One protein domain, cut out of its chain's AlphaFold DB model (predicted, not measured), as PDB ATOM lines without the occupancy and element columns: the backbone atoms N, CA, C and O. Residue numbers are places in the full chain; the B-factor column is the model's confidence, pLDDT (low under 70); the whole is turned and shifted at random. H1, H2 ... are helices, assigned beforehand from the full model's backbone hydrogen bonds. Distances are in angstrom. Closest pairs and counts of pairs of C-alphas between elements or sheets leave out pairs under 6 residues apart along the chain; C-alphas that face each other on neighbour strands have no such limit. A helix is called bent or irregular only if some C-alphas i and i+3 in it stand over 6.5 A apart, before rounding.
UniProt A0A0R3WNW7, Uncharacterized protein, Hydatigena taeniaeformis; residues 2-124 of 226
ATOM      1  N   LEU A   2      23.967  40.846 -41.189       34.53
ATOM      2  CA  LEU A   2      24.501  39.840 -42.131       34.53
ATOM      3  C   LEU A   2      26.006  39.526 -41.954       34.53
ATOM      4  O   LEU A   2      26.553  38.695 -42.661       34.53
ATOM      5  N   VAL A   3      26.692  40.182 -41.011       38.34
ATOM      6  CA  VAL A   3      28.140  39.995 -40.755       38.34
ATOM      7  C   VAL A   3      28.411  38.777 -39.841       38.34
ATOM      8  O   VAL A   3      29.545  38.521 -39.457       38.34
ATOM      9  N   LYS A   4      27.375  38.019 -39.447       47.97
ATOM     10  CA  LYS A   4      27.497  36.897 -38.495       47.97
ATOM     11  C   LYS A   4      27.490  35.506 -39.140       47.97
ATOM     12  O   LYS A   4      28.131  34.621 -38.583       47.97
ATOM     13  N   ASP A   5      26.890  35.332 -40.315       53.31
ATOM     14  CA  ASP A   5      26.733  33.996 -40.920       53.31
ATOM     15  C   ASP A   5      27.983  33.562 -41.705       53.31
ATOM     16  O   ASP A   5      28.404  32.406 -41.651       53.31
ATOM     17  N   THR A   6      28.692  34.517 -42.316       57.91
ATOM     18  CA  THR A   6      29.964  34.280 -43.024       57.91
ATOM     19  C   THR A   6      31.074  33.782 -42.096       57.91
ATOM     20  O   THR A   6      31.912  32.976 -42.495       57.91
ATOM     21  N   ASN A   7      31.083  34.223 -40.836       72.94
ATOM     22  CA  ASN A   7      32.123  33.845 -39.878       72.94
ATOM     23  C   ASN A   7      31.980  32.402 -39.391       72.94
ATOM     24  O   ASN A   7      32.979  31.766 -39.063       72.94
ATOM     25  N   LEU A   8      30.762  31.860 -39.357       82.25
ATOM     26  CA  LEU A   8      30.550  30.525 -38.816       82.25
ATOM     27  C   LEU A   8      31.018  29.440 -39.794       82.25
ATOM     28  O   LEU A   8      31.750  28.533 -39.399       82.25
ATOM     29  N   ILE A   9      30.697  29.578 -41.083       85.44
ATOM     30  CA  ILE A   9      31.202  28.646 -42.095       85.44
ATOM     31  C   ILE A   9      32.721  28.750 -42.263       85.44
ATOM     32  O   ILE A   9      33.398  27.724 -42.341       85.44
ATOM     33  N   ASN A  10      33.277  29.969 -42.228       86.44
ATOM     34  CA  ASN A  10      34.724  30.187 -42.218       86.44
ATOM     35  C   ASN A  10      35.380  29.414 -41.066       86.44
ATOM     36  O   ASN A  10      36.413  28.778 -41.266       86.44
ATOM     37  N   LEU A  11      34.773  29.444 -39.874       87.50
ATOM     38  CA  LEU A  11      35.270  28.736 -38.698       87.50
ATOM     39  C   LEU A  11      35.216  27.214 -38.885       87.50
ATOM     40  O   LEU A  11      36.213  26.548 -38.614       87.50
ATOM     41  N   PHE A  12      34.103  26.660 -39.377       90.50
ATOM     42  CA  PHE A  12      33.989  25.218 -39.623       90.50
ATOM     43  C   PHE A  12      35.009  24.726 -40.651       90.50
ATOM     44  O   PHE A  12      35.741  23.774 -40.374       90.50
ATOM     45  N   VAL A  13      35.111  25.409 -41.794       90.00
ATOM     46  CA  VAL A  13      36.087  25.087 -42.844       90.00
ATOM     47  C   VAL A  13      37.513  25.188 -42.299       90.00
ATOM     48  O   VAL A  13      38.304  24.266 -42.491       90.00
ATOM     49  N   CYS A  14      37.840  26.252 -41.556       89.25
ATOM     50  CA  CYS A  14      39.158  26.399 -40.932       89.25
ATOM     51  C   CYS A  14      39.479  25.247 -39.982       89.25
ATOM     52  O   CYS A  14      40.548  24.652 -40.096       89.25
ATOM     53  N   CYS A  15      38.578  24.929 -39.052       89.81
ATOM     54  CA  CYS A  15      38.803  23.882 -38.063       89.81
ATOM     55  C   CYS A  15      39.011  22.518 -38.727       89.81
ATOM     56  O   CYS A  15      39.977  21.833 -38.397       89.81
ATOM     57  N   LEU A  16      38.163  22.146 -39.692       90.94
ATOM     58  CA  LEU A  16      38.289  20.874 -40.412       90.94
ATOM     59  C   LEU A  16      39.604  20.793 -41.200       90.94
ATOM     60  O   LEU A  16      40.312  19.793 -41.103       90.94
ATOM     61  N   CYS A  17      39.985  21.855 -41.916       88.94
ATOM     62  CA  CYS A  17      41.245  21.881 -42.665       88.94
ATOM     63  C   CYS A  17      42.478  21.863 -41.746       88.94
ATOM     64  O   CYS A  17      43.472  21.204 -42.054       88.94
ATOM     65  N   LEU A  18      42.438  22.553 -40.602       88.69
ATOM     66  CA  LEU A  18      43.538  22.545 -39.633       88.69
ATOM     67  C   LEU A  18      43.685  21.190 -38.938       88.69
ATOM     68  O   LEU A  18      44.810  20.710 -38.807       88.69
ATOM     69  N   LEU A  19      42.572  20.545 -38.575       87.56
ATOM     70  CA  LEU A  19      42.551  19.169 -38.066       87.56
ATOM     71  C   LEU A  19      43.060  18.168 -39.111       87.56
ATOM     72  O   LEU A  19      43.753  17.219 -38.758       87.56
ATOM     73  N   ALA A  20      42.805  18.428 -40.396       85.81
ATOM     74  CA  ALA A  20      43.372  17.666 -41.506       85.81
ATOM     75  C   ALA A  20      44.863  17.981 -41.791       85.81
ATOM     76  O   ALA A  20      45.445  17.447 -42.733       85.81
ATOM     77  N   GLY A  21      45.504  18.851 -41.000       83.00
ATOM     78  CA  GLY A  21      46.931  19.167 -41.106       83.00
ATOM     79  C   GLY A  21      47.289  20.287 -42.094       83.00
ATOM     80  O   GLY A  21      48.473  20.546 -42.330       83.00
ATOM     81  N   GLU A  22      46.315  21.020 -42.642       82.56
ATOM     82  CA  GLU A  22      46.533  22.034 -43.689       82.56
ATOM     83  C   GLU A  22      47.033  23.398 -43.185       82.56
ATOM     84  O   GLU A  22      46.814  24.439 -43.807       82.56
ATOM     85  N   ARG A  23      47.795  23.429 -42.089       76.31
ATOM     86  CA  ARG A  23      48.325  24.671 -41.488       76.31
ATOM     87  C   ARG A  23      49.126  25.555 -42.454       76.31
ATOM     88  O   ARG A  23      49.227  26.768 -42.280       76.31
ATOM     89  N   LYS A  24      49.737  24.952 -43.481       78.69
ATOM     90  CA  LYS A  24      50.535  25.669 -44.486       78.69
ATOM     91  C   LYS A  24      49.702  26.180 -45.664       78.69
ATOM     92  O   LYS A  24      50.251  26.968 -46.437       78.69
ATOM     93  N   SER A  25      48.429  25.806 -45.791       83.00
ATOM     94  CA  SER A  25      47.567  26.285 -46.873       83.00
ATOM     95  C   SER A  25      47.414  27.809 -46.811       83.00
ATOM     96  O   SER A  25      47.195  28.388 -45.743       83.00
ATOM     97  N   LYS A  26      47.579  28.476 -47.959       84.50
ATOM     98  CA  LYS A  26      47.381  29.931 -48.070       84.50
ATOM     99  C   LYS A  26      45.912  30.298 -47.862       84.50
ATOM    100  O   LYS A  26      45.632  31.322 -47.248       84.50
ATOM    101  N   GLU A  27      45.004  29.449 -48.333       83.06
ATOM    102  CA  GLU A  27      43.556  29.629 -48.220       83.06
ATOM    103  C   GLU A  27      43.115  29.547 -46.761       83.06
ATOM    104  O   GLU A  27      42.488  30.476 -46.263       83.06
ATOM    105  N   VAL A  28      43.559  28.518 -46.030       83.44
ATOM    106  CA  VAL A  28      43.271  28.376 -44.593       83.44
ATOM    107  C   VAL A  28      43.797  29.580 -43.809       83.44
ATOM    108  O   VAL A  28      43.090  30.134 -42.976       83.44
ATOM    109  N   ARG A  29      45.010  30.062 -44.110       84.25
ATOM    110  CA  ARG A  29      45.552  31.267 -43.460       84.25
ATOM    111  C   ARG A  29      44.750  32.533 -43.780       84.25
ATOM    112  O   ARG A  29      44.548  33.346 -42.880       84.25
ATOM    113  N   LYS A  30      44.276  32.693 -45.021       85.06
ATOM    114  CA  LYS A  30      43.386  33.798 -45.422       85.06
ATOM    115  C   LYS A  30      42.075  33.740 -44.629       85.06
ATOM    116  O   LYS A  30      41.677  34.755 -44.066       85.06
ATOM    117  N   LEU A  31      41.468  32.560 -44.507       82.38
ATOM    118  CA  LEU A  31      40.231  32.368 -43.747       82.38
ATOM    119  C   LEU A  31      40.409  32.643 -42.246       82.38
ATOM    120  O   LEU A  31      39.594  33.337 -41.644       82.38
ATOM    121  N   VAL A  32      41.511  32.189 -41.642       82.69
ATOM    122  CA  VAL A  32      41.815  32.516 -40.238       82.69
ATOM    123  C   VAL A  32      42.009  34.021 -40.045       82.69
ATOM    124  O   VAL A  32      41.539  34.578 -39.055       82.69
ATOM    125  N   SER A  33      42.657  34.699 -40.998       82.06
ATOM    126  CA  SER A  33      42.825  36.154 -40.923       82.06
ATOM    127  C   SER A  33      41.494  36.905 -41.014       82.06
ATOM    128  O   SER A  33      41.304  37.867 -40.278       82.06
ATOM    129  N   SER A  34      40.545  36.435 -41.837       81.38
ATOM    130  CA  SER A  34      39.206  37.036 -41.929       81.38
ATOM    131  C   SER A  34      38.331  36.772 -40.704       81.38
ATOM    132  O   SER A  34      37.366  37.493 -40.486       81.38
ATOM    133  N   LEU A  35      38.662  35.750 -39.911       80.50
ATOM    134  CA  LEU A  35      37.998  35.445 -38.642       80.50
ATOM    135  C   LEU A  35      38.517  36.290 -37.472       80.50
ATOM    136  O   LEU A  35      37.940  36.221 -36.394       80.50
ATOM    137  N   GLU A  36      39.616  37.031 -37.653       81.69
ATOM    138  CA  GLU A  36      40.321  37.739 -36.574       81.69
ATOM    139  C   GLU A  36      40.763  36.803 -35.422       81.69
ATOM    140  O   GLU A  36      40.897  37.218 -34.273       81.69
ATOM    141  N   LEU A  37      41.037  35.524 -35.732       78.31
ATOM    142  CA  LEU A  37      41.441  34.486 -34.766       78.31
ATOM    143  C   LEU A  37      42.875  33.971 -35.018       78.31
ATOM    144  O   LEU A  37      43.063  32.780 -35.271       78.31
ATOM    145  N   PRO A  38      43.925  34.811 -34.937       75.19
ATOM    146  CA  PRO A  38      45.294  34.417 -35.294       75.19
ATOM    147  C   PRO A  38      45.834  33.246 -34.455       75.19
ATOM    148  O   PRO A  38      46.547  32.389 -34.979       75.19
ATOM    149  N   HIS A  39      45.423  33.153 -33.188       76.94
ATOM    150  CA  HIS A  39      45.804  32.071 -32.274       76.94
ATOM    151  C   HIS A  39      45.253  30.701 -32.681       76.94
ATOM    152  O   HIS A  39      45.767  29.682 -32.229       76.94
ATOM    153  N   LEU A  40      44.246  30.644 -33.564       78.50
ATOM    154  CA  LEU A  40      43.716  29.376 -34.063       78.50
ATOM    155  C   LEU A  40      44.831  28.556 -34.728       78.50
ATOM    156  O   LEU A  40      44.971  27.377 -34.439       78.50
ATOM    157  N   LEU A  41      45.682  29.183 -35.548       79.19
ATOM    158  CA  LEU A  41      46.811  28.493 -36.189       79.19
ATOM    159  C   LEU A  41      47.806  27.940 -35.165       79.19
ATOM    160  O   LEU A  41      48.360  26.862 -35.375       79.19
ATOM    161  N   GLU A  42      48.019  28.666 -34.067       77.00
ATOM    162  CA  GLU A  42      48.933  28.278 -32.992       77.00
ATOM    163  C   GLU A  42      48.401  27.062 -32.222       77.00
ATOM    164  O   GLU A  42      49.163  26.130 -31.962       77.00
ATOM    165  N   CYS A  43      47.089  27.000 -31.964       73.94
ATOM    166  CA  CYS A  43      46.432  25.856 -31.319       73.94
ATOM    167  C   CYS A  43      46.599  24.537 -32.095       73.94
ATOM    168  O   CYS A  43      46.613  23.471 -31.487       73.94
ATOM    169  N   PHE A  44      46.758  24.604 -33.420       72.75
ATOM    170  CA  PHE A  44      47.008  23.443 -34.287       72.75
ATOM    171  C   PHE A  44      48.492  23.302 -34.694       72.75
ATOM    172  O   PHE A  44      48.825  22.516 -35.584       72.75
ATOM    173  N   SER A  45      49.399  24.078 -34.082       64.44
ATOM    174  CA  SER A  45      50.829  24.115 -34.431       64.44
ATOM    175  C   SER A  45      51.737  23.263 -33.541       64.44
ATOM    176  O   SER A  45      52.807  22.867 -34.013       64.44
ATOM    177  N   SER A  46      51.329  22.970 -32.300       55.31
ATOM    178  CA  SER A  46      52.073  22.099 -31.383       55.31
ATOM    179  C   SER A  46      52.068  20.658 -31.887       55.31
ATOM    180  O   SER A  46      51.067  20.233 -32.454       55.31
ATOM    181  N   ASP A  47      53.155  19.907 -31.683       53.78
ATOM    182  CA  ASP A  47      53.259  18.490 -32.056       53.78
ATOM    183  C   ASP A  47      52.106  17.672 -31.445       53.78
ATOM    184  O   ASP A  47      52.164  17.203 -30.309       53.78
ATOM    185  N   MET A  48      51.037  17.495 -32.226       51.53
ATOM    186  CA  MET A  48      49.821  16.767 -31.850       51.53
ATOM    187  C   MET A  48      50.032  15.247 -31.802       51.53
ATOM    188  O   MET A  48      49.075  14.523 -31.564       51.53
ATOM    189  N   ALA A  49      51.266  14.752 -31.959       47.28
ATOM    190  CA  ALA A  49      51.601  13.325 -31.936       47.28
ATOM    191  C   ALA A  49      51.238  12.613 -30.609       47.28
ATOM    192  O   ALA A  49      51.243  11.390 -30.547       47.28
ATOM    193  N   GLY A  50      50.924  13.363 -29.541       50.59
ATOM    194  CA  GLY A  50      50.379  12.841 -28.277       50.59
ATOM    195  C   GLY A  50      48.884  13.123 -28.044       50.59
ATOM    196  O   GLY A  50      48.364  12.794 -26.982       50.59
ATOM    197  N   LEU A  51      48.198  13.756 -29.001       60.59
ATOM    198  CA  LEU A  51      46.824  14.266 -28.892       60.59
ATOM    199  C   LEU A  51      45.873  13.654 -29.933       60.59
ATOM    200  O   LEU A  51      44.747  14.125 -30.064       60.59
ATOM    201  N   ASP A  52      46.279  12.592 -30.629       66.25
ATOM    202  CA  ASP A  52      45.519  11.922 -31.697       66.25
ATOM    203  C   ASP A  52      44.055  11.625 -31.315       66.25
ATOM    204  O   ASP A  52      43.123  11.981 -32.039       66.25
ATOM    205  N   ALA A  53      43.819  11.090 -30.111       68.31
ATOM    206  CA  ALA A  53      42.464  10.836 -29.612       68.31
ATOM    207  C   ALA A  53      41.656  12.129 -29.371       68.31
ATOM    208  O   ALA A  53      40.455  12.182 -29.648       68.31
ATOM    209  N   ALA A  54      42.305  13.191 -28.885       82.19
ATOM    210  CA  ALA A  54      41.670  14.489 -28.671       82.19
ATOM    211  C   ALA A  54      41.381  15.201 -30.002       82.19
ATOM    212  O   ALA A  54      40.327  15.817 -30.144       82.19
ATOM    213  N   ALA A  55      42.264  15.069 -30.995       84.50
ATOM    214  CA  ALA A  55      42.076  15.600 -32.340       84.50
ATOM    215  C   ALA A  55      40.926  14.889 -33.067       84.50
ATOM    216  O   ALA A  55      40.059  15.549 -33.646       84.50
ATOM    217  N   GLY A  56      40.848  13.558 -32.964       89.06
ATOM    218  CA  GLY A  56      39.710  12.788 -33.466       89.06
ATOM    219  C   GLY A  56      38.392  13.189 -32.797       89.06
ATOM    220  O   GLY A  56      37.396  13.429 -33.479       89.06
ATOM    221  N   SER A  57      38.375  13.332 -31.464       90.25
ATOM    222  CA  SER A  57      37.183  13.810 -30.739       90.25
ATOM    223  C   SER A  57      36.791  15.230 -31.152       90.25
ATOM    224  O   SER A  57      35.614  15.499 -31.370       90.25
ATOM    225  N   CYS A  58      37.768  16.128 -31.288       90.81
ATOM    226  CA  CYS A  58      37.543  17.500 -31.728       90.81
ATOM    227  C   CYS A  58      36.935  17.519 -33.132       90.81
ATOM    228  O   CYS A  58      35.940  18.201 -33.361       90.81
ATOM    229  N   THR A  59      37.451  16.692 -34.043       92.75
ATOM    230  CA  THR A  59      36.917  16.584 -35.404       92.75
ATOM    231  C   THR A  59      35.464  16.125 -35.411       92.75
ATOM    232  O   THR A  59      34.639  16.751 -36.071       92.75
ATOM    233  N   ARG A  60      35.112  15.106 -34.616       94.88
ATOM    234  CA  ARG A  60      33.714  14.672 -34.458       94.88
ATOM    235  C   ARG A  60      32.822  15.786 -33.914       94.88
ATOM    236  O   ARG A  60      31.709  15.962 -34.401       94.88
ATOM    237  N   SER A  61      33.302  16.564 -32.942       95.00
ATOM    238  CA  SER A  61      32.561  17.715 -32.413       95.00
ATOM    239  C   SER A  61      32.360  18.810 -33.460       95.00
ATOM    240  O   SER A  61      31.262  19.354 -33.554       95.00
ATOM    241  N   VAL A  62      33.381  19.107 -34.270       94.50
ATOM    242  CA  VAL A  62      33.272  20.073 -35.372       94.50
ATOM    243  C   VAL A  62      32.279  19.568 -36.418       94.50
ATOM    244  O   VAL A  62      31.367  20.307 -36.763       94.50
ATOM    245  N   LEU A  63      32.367  18.306 -36.851       96.12
ATOM    246  CA  LEU A  63      31.401  17.696 -37.775       96.12
ATOM    247  C   LEU A  63      29.968  17.743 -37.223       96.12
ATOM    248  O   LEU A  63      29.039  18.083 -37.951       96.12
ATOM    249  N   ALA A  64      29.774  17.459 -35.933       96.62
ATOM    250  CA  ALA A  64      28.463  17.533 -35.293       96.62
ATOM    251  C   ALA A  64      27.910  18.969 -35.255       96.62
ATOM    252  O   ALA A  64      26.726  19.174 -35.533       96.62
ATOM    253  N   ALA A  65      28.757  19.955 -34.947       94.25
ATOM    254  CA  ALA A  65      28.385  21.368 -34.948       94.25
ATOM    255  C   ALA A  65      28.042  21.861 -36.363       94.25
ATOM    256  O   ALA A  65      26.993  22.479 -36.550       94.25
ATOM    257  N   THR A  66      28.861  21.514 -37.360       93.75
ATOM    258  CA  THR A  66      28.598  21.804 -38.776       93.75
ATOM    259  C   THR A  66      27.279  21.176 -39.220       93.75
ATOM    260  O   THR A  66      26.450  21.849 -39.823       93.75
ATOM    261  N   ALA A  67      27.024  19.914 -38.858       94.50
ATOM    262  CA  ALA A  67      25.772  19.233 -39.176       94.50
ATOM    263  C   ALA A  67      24.553  19.909 -38.529       94.50
ATOM    264  O   ALA A  67      23.493  19.997 -39.144       94.50
ATOM    265  N   ALA A  68      24.668  20.359 -37.276       92.88
ATOM    266  CA  ALA A  68      23.591  21.072 -36.590       92.88
ATOM    267  C   ALA A  68      23.280  22.412 -37.270       92.88
ATOM    268  O   ALA A  68      22.110  22.721 -37.491       92.88
ATOM    269  N   TRP A  69      24.320  23.157 -37.651       90.88
ATOM    270  CA  TRP A  69      24.179  24.399 -38.405       90.88
ATOM    271  C   TRP A  69      23.530  24.165 -39.776       90.88
ATOM    272  O   TRP A  69      22.506  24.771 -40.062       90.88
ATOM    273  N   LEU A  70      24.025  23.209 -40.571       90.75
ATOM    274  CA  LEU A  70      23.458  22.871 -41.884       90.75
ATOM    275  C   LEU A  70      21.975  22.479 -41.808       90.75
ATOM    276  O   LEU A  70      21.177  22.880 -42.651       90.75
ATOM    277  N   ARG A  71      21.574  21.731 -40.770       90.56
ATOM    278  CA  ARG A  71      20.153  21.413 -40.548       90.56
ATOM    279  C   ARG A  71      19.330  22.665 -40.261       90.56
ATOM    280  O   ARG A  71      18.225  22.775 -40.783       90.56
ATOM    281  N   ALA A  72      19.850  23.589 -39.456       86.75
ATOM    282  CA  ALA A  72      19.172  24.853 -39.189       86.75
ATOM    283  C   ALA A  72      19.018  25.687 -40.473       86.75
ATOM    284  O   ALA A  72      17.912  26.137 -40.753       86.75
ATOM    285  N   GLU A  73      20.070  25.800 -41.291       83.69
ATOM    286  CA  GLU A  73      20.008  26.491 -42.591       83.69
ATOM    287  C   GLU A  73      18.948  25.872 -43.513       83.69
ATOM    288  O   GLU A  73      18.073  26.573 -44.022       83.69
ATOM    289  N   SER A  74      18.929  24.537 -43.628       83.25
ATOM    290  CA  SER A  74      17.936  23.835 -44.456       83.25
ATOM    291  C   SER A  74      16.485  24.103 -44.022       83.25
ATOM    292  O   SER A  74      15.595  24.216 -44.862       83.25
ATOM    293  N   GLN A  75      16.230  24.256 -42.715       81.25
ATOM    294  CA  GLN A  75      14.895  24.549 -42.176       81.25
ATOM    295  C   GLN A  75      14.455  25.993 -42.412       81.25
ATOM    296  O   GLN A  75      13.257  26.269 -42.454       81.25
ATOM    297  N   LEU A  76      15.407  26.914 -42.556       75.75
ATOM    298  CA  LEU A  76      15.136  28.320 -42.836       75.75
ATOM    299  C   LEU A  76      14.886  28.581 -44.332       75.75
ATOM    300  O   LEU A  76      14.642  29.726 -44.706       75.75
ATOM    301  N   SER A  77      14.945  27.539 -45.178       63.22
ATOM    302  CA  SER A  77      14.896  27.622 -46.649       63.22
ATOM    303  C   SER A  77      15.949  28.562 -47.249       63.22
ATOM    304  O   SER A  77      15.863  28.938 -48.417       63.22
ATOM    305  N   ALA A  78      16.961  28.920 -46.457       58.78
ATOM    306  CA  ALA A  78      18.187  29.516 -46.934       58.78
ATOM    307  C   ALA A  78      19.045  28.351 -47.432       58.78
ATOM    308  O   ALA A  78      19.848  27.788 -46.692       58.78
ATOM    309  N   CYS A  79      18.820  27.912 -48.675       61.53
ATOM    310  CA  CYS A  79      19.818  27.083 -49.348       61.53
ATOM    311  C   CYS A  79      21.178  27.781 -49.215       61.53
ATOM    312  O   CYS A  79      21.227  29.015 -49.201       61.53
ATOM    313  N   LEU A  80      22.260  27.011 -49.085       71.50
ATOM    314  CA  LEU A  80      23.603  27.579 -48.947       71.50
ATOM    315  C   LEU A  80      23.857  28.593 -50.073       71.50
ATOM    316  O   LEU A  80      24.005  28.205 -51.229       71.50
ATOM    317  N   ASP A  81      23.887  29.884 -49.738       66.44
ATOM    318  CA  ASP A  81      24.087  30.935 -50.731       66.44
ATOM    319  C   ASP A  81      25.548  30.905 -51.195       66.44
ATOM    320  O   ASP A  81      26.472  31.340 -50.498       66.44
ATOM    321  N   THR A  82      25.759  30.333 -52.378       58.88
ATOM    322  CA  THR A  82      27.065  30.265 -53.037       58.88
ATOM    323  C   THR A  82      27.516  31.635 -53.554       58.88
ATOM    324  O   THR A  82      28.701  31.812 -53.863       58.88
ATOM    325  N   ALA A  83      26.626  32.638 -53.602       47.22
ATOM    326  CA  ALA A  83      26.970  33.987 -54.019       47.22
ATOM    327  C   ALA A  83      27.792  34.705 -52.935       47.22
ATOM    328  O   ALA A  83      27.285  35.281 -51.975       47.22
ATOM    329  N   GLY A  84      29.110  34.733 -53.136       52.12
ATOM    330  CA  GLY A  84      30.001  35.655 -52.428       52.12
ATOM    331  C   GLY A  84      30.711  35.093 -51.199       52.12
ATOM    332  O   GLY A  84      31.263  35.876 -50.425       52.12
ATOM    333  N   THR A  85      30.765  33.769 -51.022       66.88
ATOM    334  CA  THR A  85      31.531  33.156 -49.927       66.88
ATOM    335  C   THR A  85      32.428  32.008 -50.409       66.88
ATOM    336  O   THR A  85      31.997  30.866 -50.535       66.88
ATOM    337  N   ASP A  86      33.725  32.299 -50.609       74.50
ATOM    338  CA  ASP A  86      34.783  31.312 -50.935       74.50
ATOM    339  C   ASP A  86      34.710  30.054 -50.031       74.50
ATOM    340  O   ASP A  86      35.050  28.946 -50.439       74.50
ATOM    341  N   SER A  87      34.237  30.215 -48.794       77.88
ATOM    342  CA  SER A  87      34.126  29.151 -47.794       77.88
ATOM    343  C   SER A  87      32.969  28.186 -48.011       77.88
ATOM    344  O   SER A  87      33.115  27.012 -47.675       77.88
ATOM    345  N   VAL A  88      31.845  28.632 -48.582       83.50
ATOM    346  CA  VAL A  88      30.750  27.720 -48.964       83.50
ATOM    347  C   VAL A  88      31.247  26.769 -50.047       83.50
ATOM    348  O   VAL A  88      31.060  25.560 -49.935       83.50
ATOM    349  N   LEU A  89      32.008  27.286 -51.014       86.25
ATOM    350  CA  LEU A  89      32.635  26.483 -52.068       86.25
ATOM    351  C   LEU A  89      33.755  25.563 -51.549       86.25
ATOM    352  O   LEU A  89      34.022  24.522 -52.147       86.25
ATOM    353  N   ALA A  90      34.402  25.911 -50.434       87.94
ATOM    354  CA  ALA A  90      35.422  25.076 -49.797       87.94
ATOM    355  C   ALA A  90      34.838  23.955 -48.912       87.94
ATOM    356  O   ALA A  90      35.533  22.979 -48.608       87.94
ATOM    357  N   LEU A  91      33.571  24.079 -48.495       89.88
ATOM    358  CA  LEU A  91      32.918  23.150 -47.574       89.88
ATOM    359  C   LEU A  91      32.918  21.686 -48.060       89.88
ATOM    360  O   LEU A  91      33.284  20.829 -47.252       89.88
ATOM    361  N   PRO A  92      32.606  21.366 -49.336       91.75
ATOM    362  CA  PRO A  92      32.631  19.988 -49.832       91.75
ATOM    363  C   PRO A  92      33.947  19.265 -49.542       91.75
ATOM    364  O   PRO A  92      33.966  18.149 -49.027       91.75
ATOM    365  N   GLN A  93      35.066  19.938 -49.818       92.06
ATOM    366  CA  GLN A  93      36.391  19.372 -49.613       92.06
ATOM    367  C   GLN A  93      36.748  19.305 -48.122       92.06
ATOM    368  O   GLN A  93      37.329  18.317 -47.669       92.06
ATOM    369  N   ALA A  94      36.397  20.340 -47.354       92.38
ATOM    370  CA  ALA A  94      36.683  20.414 -45.925       92.38
ATOM    371  C   ALA A  94      35.979  19.307 -45.121       92.38
ATOM    372  O   ALA A  94      36.558  18.805 -44.162       92.38
ATOM    373  N   LEU A  95      34.774  18.887 -45.522       94.19
ATOM    374  CA  LEU A  95      34.044  17.791 -44.870       94.19
ATOM    375  C   LEU A  95      34.745  16.436 -45.017       94.19
ATOM    376  O   LEU A  95      34.735  15.635 -44.085       94.19
ATOM    377  N   ILE A  96      35.351  16.185 -46.178       94.12
ATOM    378  CA  ILE A  96      35.941  14.887 -46.519       94.12
ATOM    379  C   ILE A  96      37.403  14.781 -46.072       94.12
ATOM    380  O   ILE A  96      37.833  13.723 -45.615       94.12
ATOM    381  N   LYS A  97      38.165  15.880 -46.157       91.00
ATOM    382  CA  LYS A  97      39.608  15.938 -45.859       91.00
ATOM    383  C   LYS A  97      40.046  15.230 -44.566       91.00
ATOM    384  O   LYS A  97      41.037  14.501 -44.627       91.00
ATOM    385  N   PRO A  98      39.361  15.392 -43.415       91.00
ATOM    386  CA  PRO A  98      39.795  14.754 -42.174       91.00
ATOM    387  C   PRO A  98      39.814  13.225 -42.236       91.00
ATOM    388  O   PRO A  98      40.611  12.602 -41.540       91.00
ATOM    389  N   LEU A  99      38.991  12.607 -43.090       91.69
ATOM    390  CA  LEU A  99      38.960  11.154 -43.250       91.69
ATOM    391  C   LEU A  99      40.317  10.602 -43.719       91.69
ATOM    392  O   LEU A  99      40.715   9.519 -43.308       91.69
ATOM    393  N   SER A 100      41.062  11.364 -44.528       88.81
ATOM    394  CA  SER A 100      42.381  10.967 -45.044       88.81
ATOM    395  C   SER A 100      43.506  11.033 -44.002       88.81
ATOM    396  O   SER A 100      44.643  10.670 -44.307       88.81
ATOM    397  N   VAL A 101      43.228  11.501 -42.781       88.56
ATOM    398  CA  VAL A 101      44.224  11.625 -41.712       88.56
ATOM    399  C   VAL A 101      44.068  10.472 -40.727       88.56
ATOM    400  O   VAL A 101      43.290  10.534 -39.777       88.56
ATOM    401  N   ALA A 102      44.859   9.417 -40.940       85.50
ATOM    402  CA  ALA A 102      44.783   8.174 -40.170       85.50
ATOM    403  C   ALA A 102      44.875   8.372 -38.643       85.50
ATOM    404  O   ALA A 102      44.227   7.648 -37.889       85.50
ATOM    405  N   THR A 103      45.633   9.371 -38.176       84.56
ATOM    406  CA  THR A 103      45.801   9.663 -36.743       84.56
ATOM    407  C   THR A 103      44.530  10.185 -36.069       84.56
ATOM    408  O   THR A 103      44.403  10.074 -34.854       84.56
ATOM    409  N   LEU A 104      43.548  10.691 -36.824       87.75
ATOM    410  CA  LEU A 104      42.263  11.121 -36.259       87.75
ATOM    411  C   LEU A 104      41.351   9.937 -35.901       87.75
ATOM    412  O   LEU A 104      40.372  10.116 -35.170       87.75
ATOM    413  N   GLY A 105      41.652   8.735 -36.410       89.12
ATOM    414  CA  GLY A 105      40.862   7.530 -36.158       89.12
ATOM    415  C   GLY A 105      39.396   7.687 -36.567       89.12
ATOM    416  O   GLY A 105      38.510   7.232 -35.842       89.12
ATOM    417  N   LEU A 106      39.143   8.408 -37.661       91.19
ATOM    418  CA  LEU A 106      37.810   8.630 -38.217       91.19
ATOM    419  C   LEU A 106      37.458   7.530 -39.214       91.19
ATOM    420  O   LEU A 106      38.334   6.972 -39.876       91.19
ATOM    421  N   THR A 107      36.166   7.256 -39.345       94.06
ATOM    422  CA  THR A 107      35.610   6.431 -40.425       94.06
ATOM    423  C   THR A 107      34.515   7.200 -41.156       94.06
ATOM    424  O   THR A 107      34.077   8.261 -40.710       94.06
ATOM    425  N   GLU A 108      34.031   6.664 -42.274       94.31
ATOM    426  CA  GLU A 108      32.898   7.230 -43.006       94.31
ATOM    427  C   GLU A 108      31.666   7.441 -42.119       94.31
ATOM    428  O   GLU A 108      30.929   8.407 -42.306       94.31
ATOM    429  N   ILE A 109      31.477   6.581 -41.113       95.12
ATOM    430  CA  ILE A 109      30.335   6.618 -40.194       95.12
ATOM    431  C   ILE A 109      30.313   7.938 -39.413       95.12
ATOM    432  O   ILE A 109      29.240   8.496 -39.185       95.12
ATOM    433  N   ASP A 110      31.487   8.470 -39.056       95.31
ATOM    434  CA  ASP A 110      31.606   9.754 -38.359       95.31
ATOM    435  C   ASP A 110      31.140  10.935 -39.239       95.31
ATOM    436  O   ASP A 110      30.685  11.957 -38.722       95.31
ATOM    437  N   LEU A 111      31.229  10.802 -40.569       95.69
ATOM    438  CA  LEU A 111      30.876  11.847 -41.535       95.69
ATOM    439  C   LEU A 111      29.403  11.782 -41.962       95.69
ATOM    440  O   LEU A 111      28.829  12.830 -42.269       95.69
ATOM    441  N   VAL A 112      28.775  10.595 -41.953       94.81
ATOM    442  CA  VAL A 112      27.396  10.368 -42.443       94.81
ATOM    443  C   VAL A 112      26.390  11.423 -41.946       94.81
ATOM    444  O   VAL A 112      25.701  12.008 -42.786       94.81
ATOM    445  N   PRO A 113      26.302  11.762 -40.640       95.00
ATOM    446  CA  PRO A 113      25.320  12.740 -40.171       95.00
ATOM    447  C   PRO A 113      25.544  14.149 -40.727       95.00
ATOM    448  O   PRO A 113      24.580  14.897 -40.905       95.00
ATOM    449  N   CYS A 114      26.806  14.524 -40.959       95.44
ATOM    450  CA  CYS A 114      27.171  15.825 -41.506       95.44
ATOM    451  C   CYS A 114      26.961  15.873 -43.019       95.44
ATOM    452  O   CYS A 114      26.453  16.872 -43.519       95.44
ATOM    453  N   VAL A 115      27.276  14.788 -43.732       95.25
ATOM    454  CA  VAL A 115      27.005  14.655 -45.169       95.25
ATOM    455  C   VAL A 115      25.502  14.720 -45.441       95.25
ATOM    456  O   VAL A 115      25.079  15.508 -46.275       95.25
ATOM    457  N   ALA A 116      24.673  13.995 -44.686       93.06
ATOM    458  CA  ALA A 116      23.218  14.054 -44.850       93.06
ATOM    459  C   ALA A 116      22.656  15.474 -44.626       93.06
ATOM    460  O   ALA A 116      21.799  15.943 -45.379       93.06
ATOM    461  N   ALA A 117      23.168  16.183 -43.612       92.38
ATOM    462  CA  ALA A 117      22.800  17.575 -43.357       92.38
ATOM    463  C   ALA A 117      23.259  18.509 -44.489       92.38
ATOM    464  O   ALA A 117      22.503  19.386 -44.894       92.38
ATOM    465  N   PHE A 118      24.465  18.294 -45.021       93.19
ATOM    466  CA  PHE A 118      25.003  19.040 -46.156       93.19
ATOM    467  C   PHE A 118      24.143  18.853 -47.406       93.19
ATOM    468  O   PHE A 118      23.687  19.842 -47.966       93.19
ATOM    469  N   LEU A 119      23.836  17.612 -47.791       91.69
ATOM    470  CA  LEU A 119      22.998  17.320 -48.961       91.69
ATOM    471  C   LEU A 119      21.608  17.962 -48.842       91.69
ATOM    472  O   LEU A 119      21.099  18.510 -49.816       91.69
ATOM    473  N   SER A 120      21.033  17.966 -47.634       88.62
ATOM    474  CA  SER A 120      19.755  18.638 -47.364       88.62
ATOM    475  C   SER A 120      19.851  20.165 -47.505       88.62
ATOM    476  O   SER A 120      18.941  20.786 -48.040       88.62
ATOM    477  N   ALA A 121      20.943  20.775 -47.032       87.62
ATOM    478  CA  ALA A 121      21.150  22.227 -47.066       87.62
ATOM    479  C   ALA A 121      21.543  22.763 -48.455       87.62
ATOM    480  O   ALA A 121      21.280  23.923 -48.770       87.62
ATOM    481  N   VAL A 122      22.179  21.929 -49.280       86.88
ATOM    482  CA  VAL A 122      22.541  22.262 -50.666       86.88
ATOM    483  C   VAL A 122      21.308  22.305 -51.568       86.88
ATOM    484  O   VAL A 122      21.300  23.047 -52.546       86.88
ATOM    485  N   GLY A 123      20.264  21.525 -51.261       79.06
ATOM    486  CA  GLY A 123      18.975  21.605 -51.960       79.06
ATOM    487  C   GLY A 123      19.051  21.355 -53.472       79.06
ATOM    488  O   GLY A 123      18.192  21.830 -54.204       79.06
ATOM    489  N   GLY A 124      20.084  20.648 -53.946       80.81
ATOM    490  CA  GLY A 124      20.292  20.387 -55.371       80.81
ATOM    491  C   GLY A 124      21.251  21.327 -56.102       80.81
ATOM    492  O   GLY A 124      21.424  21.155 -57.303       80.81
TER     493      GLY A 124
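This is residues 2 to 124 of the 226 residues of an uncharacterized protein of Hydatigena taeniaeformis (UniProt A0A0R3WNW7). Helices H1, H4, H5 and H6 make an up-and-down bundle, each against the one before; short H2 and H3 sit beyond H1. The flat, compact, all-helix body spans 43 by 32 by 17 A, with a radius of gyration of the C-alphas of 14.1 A. The 123 printed residues include six named helices, H1 to H6, and no named strand.

Find C-alpha 5 at (26.733, 33.996, -40.920), where H1, residues 5 to 19, begins. Then find H2, 26 to 34; H3, 39 to 43; H4, 52 to 75, 34.7 A long. H5, 86 to 100, and H6, 108 to 122, ending at (22.541, 22.262, -50.666), are irregular: C-alphas 95 and 98 are 7.0 A apart, 110 and 113 7.2 A.

Hub H1 touches H5, the closest C-alphas being Val 13 and Ala 94, 5.6 A. H4 touches H6, closest at C-alphas 67 and 114, 4.4 A. In H5, 5 of 11 O i to N i+4 pairs are within hydrogen-bond range, beside 7 of 12 O i to N i+3.

The printed part has no cut; pLDDT is under 70 in 22 residues, among them 45 to 53.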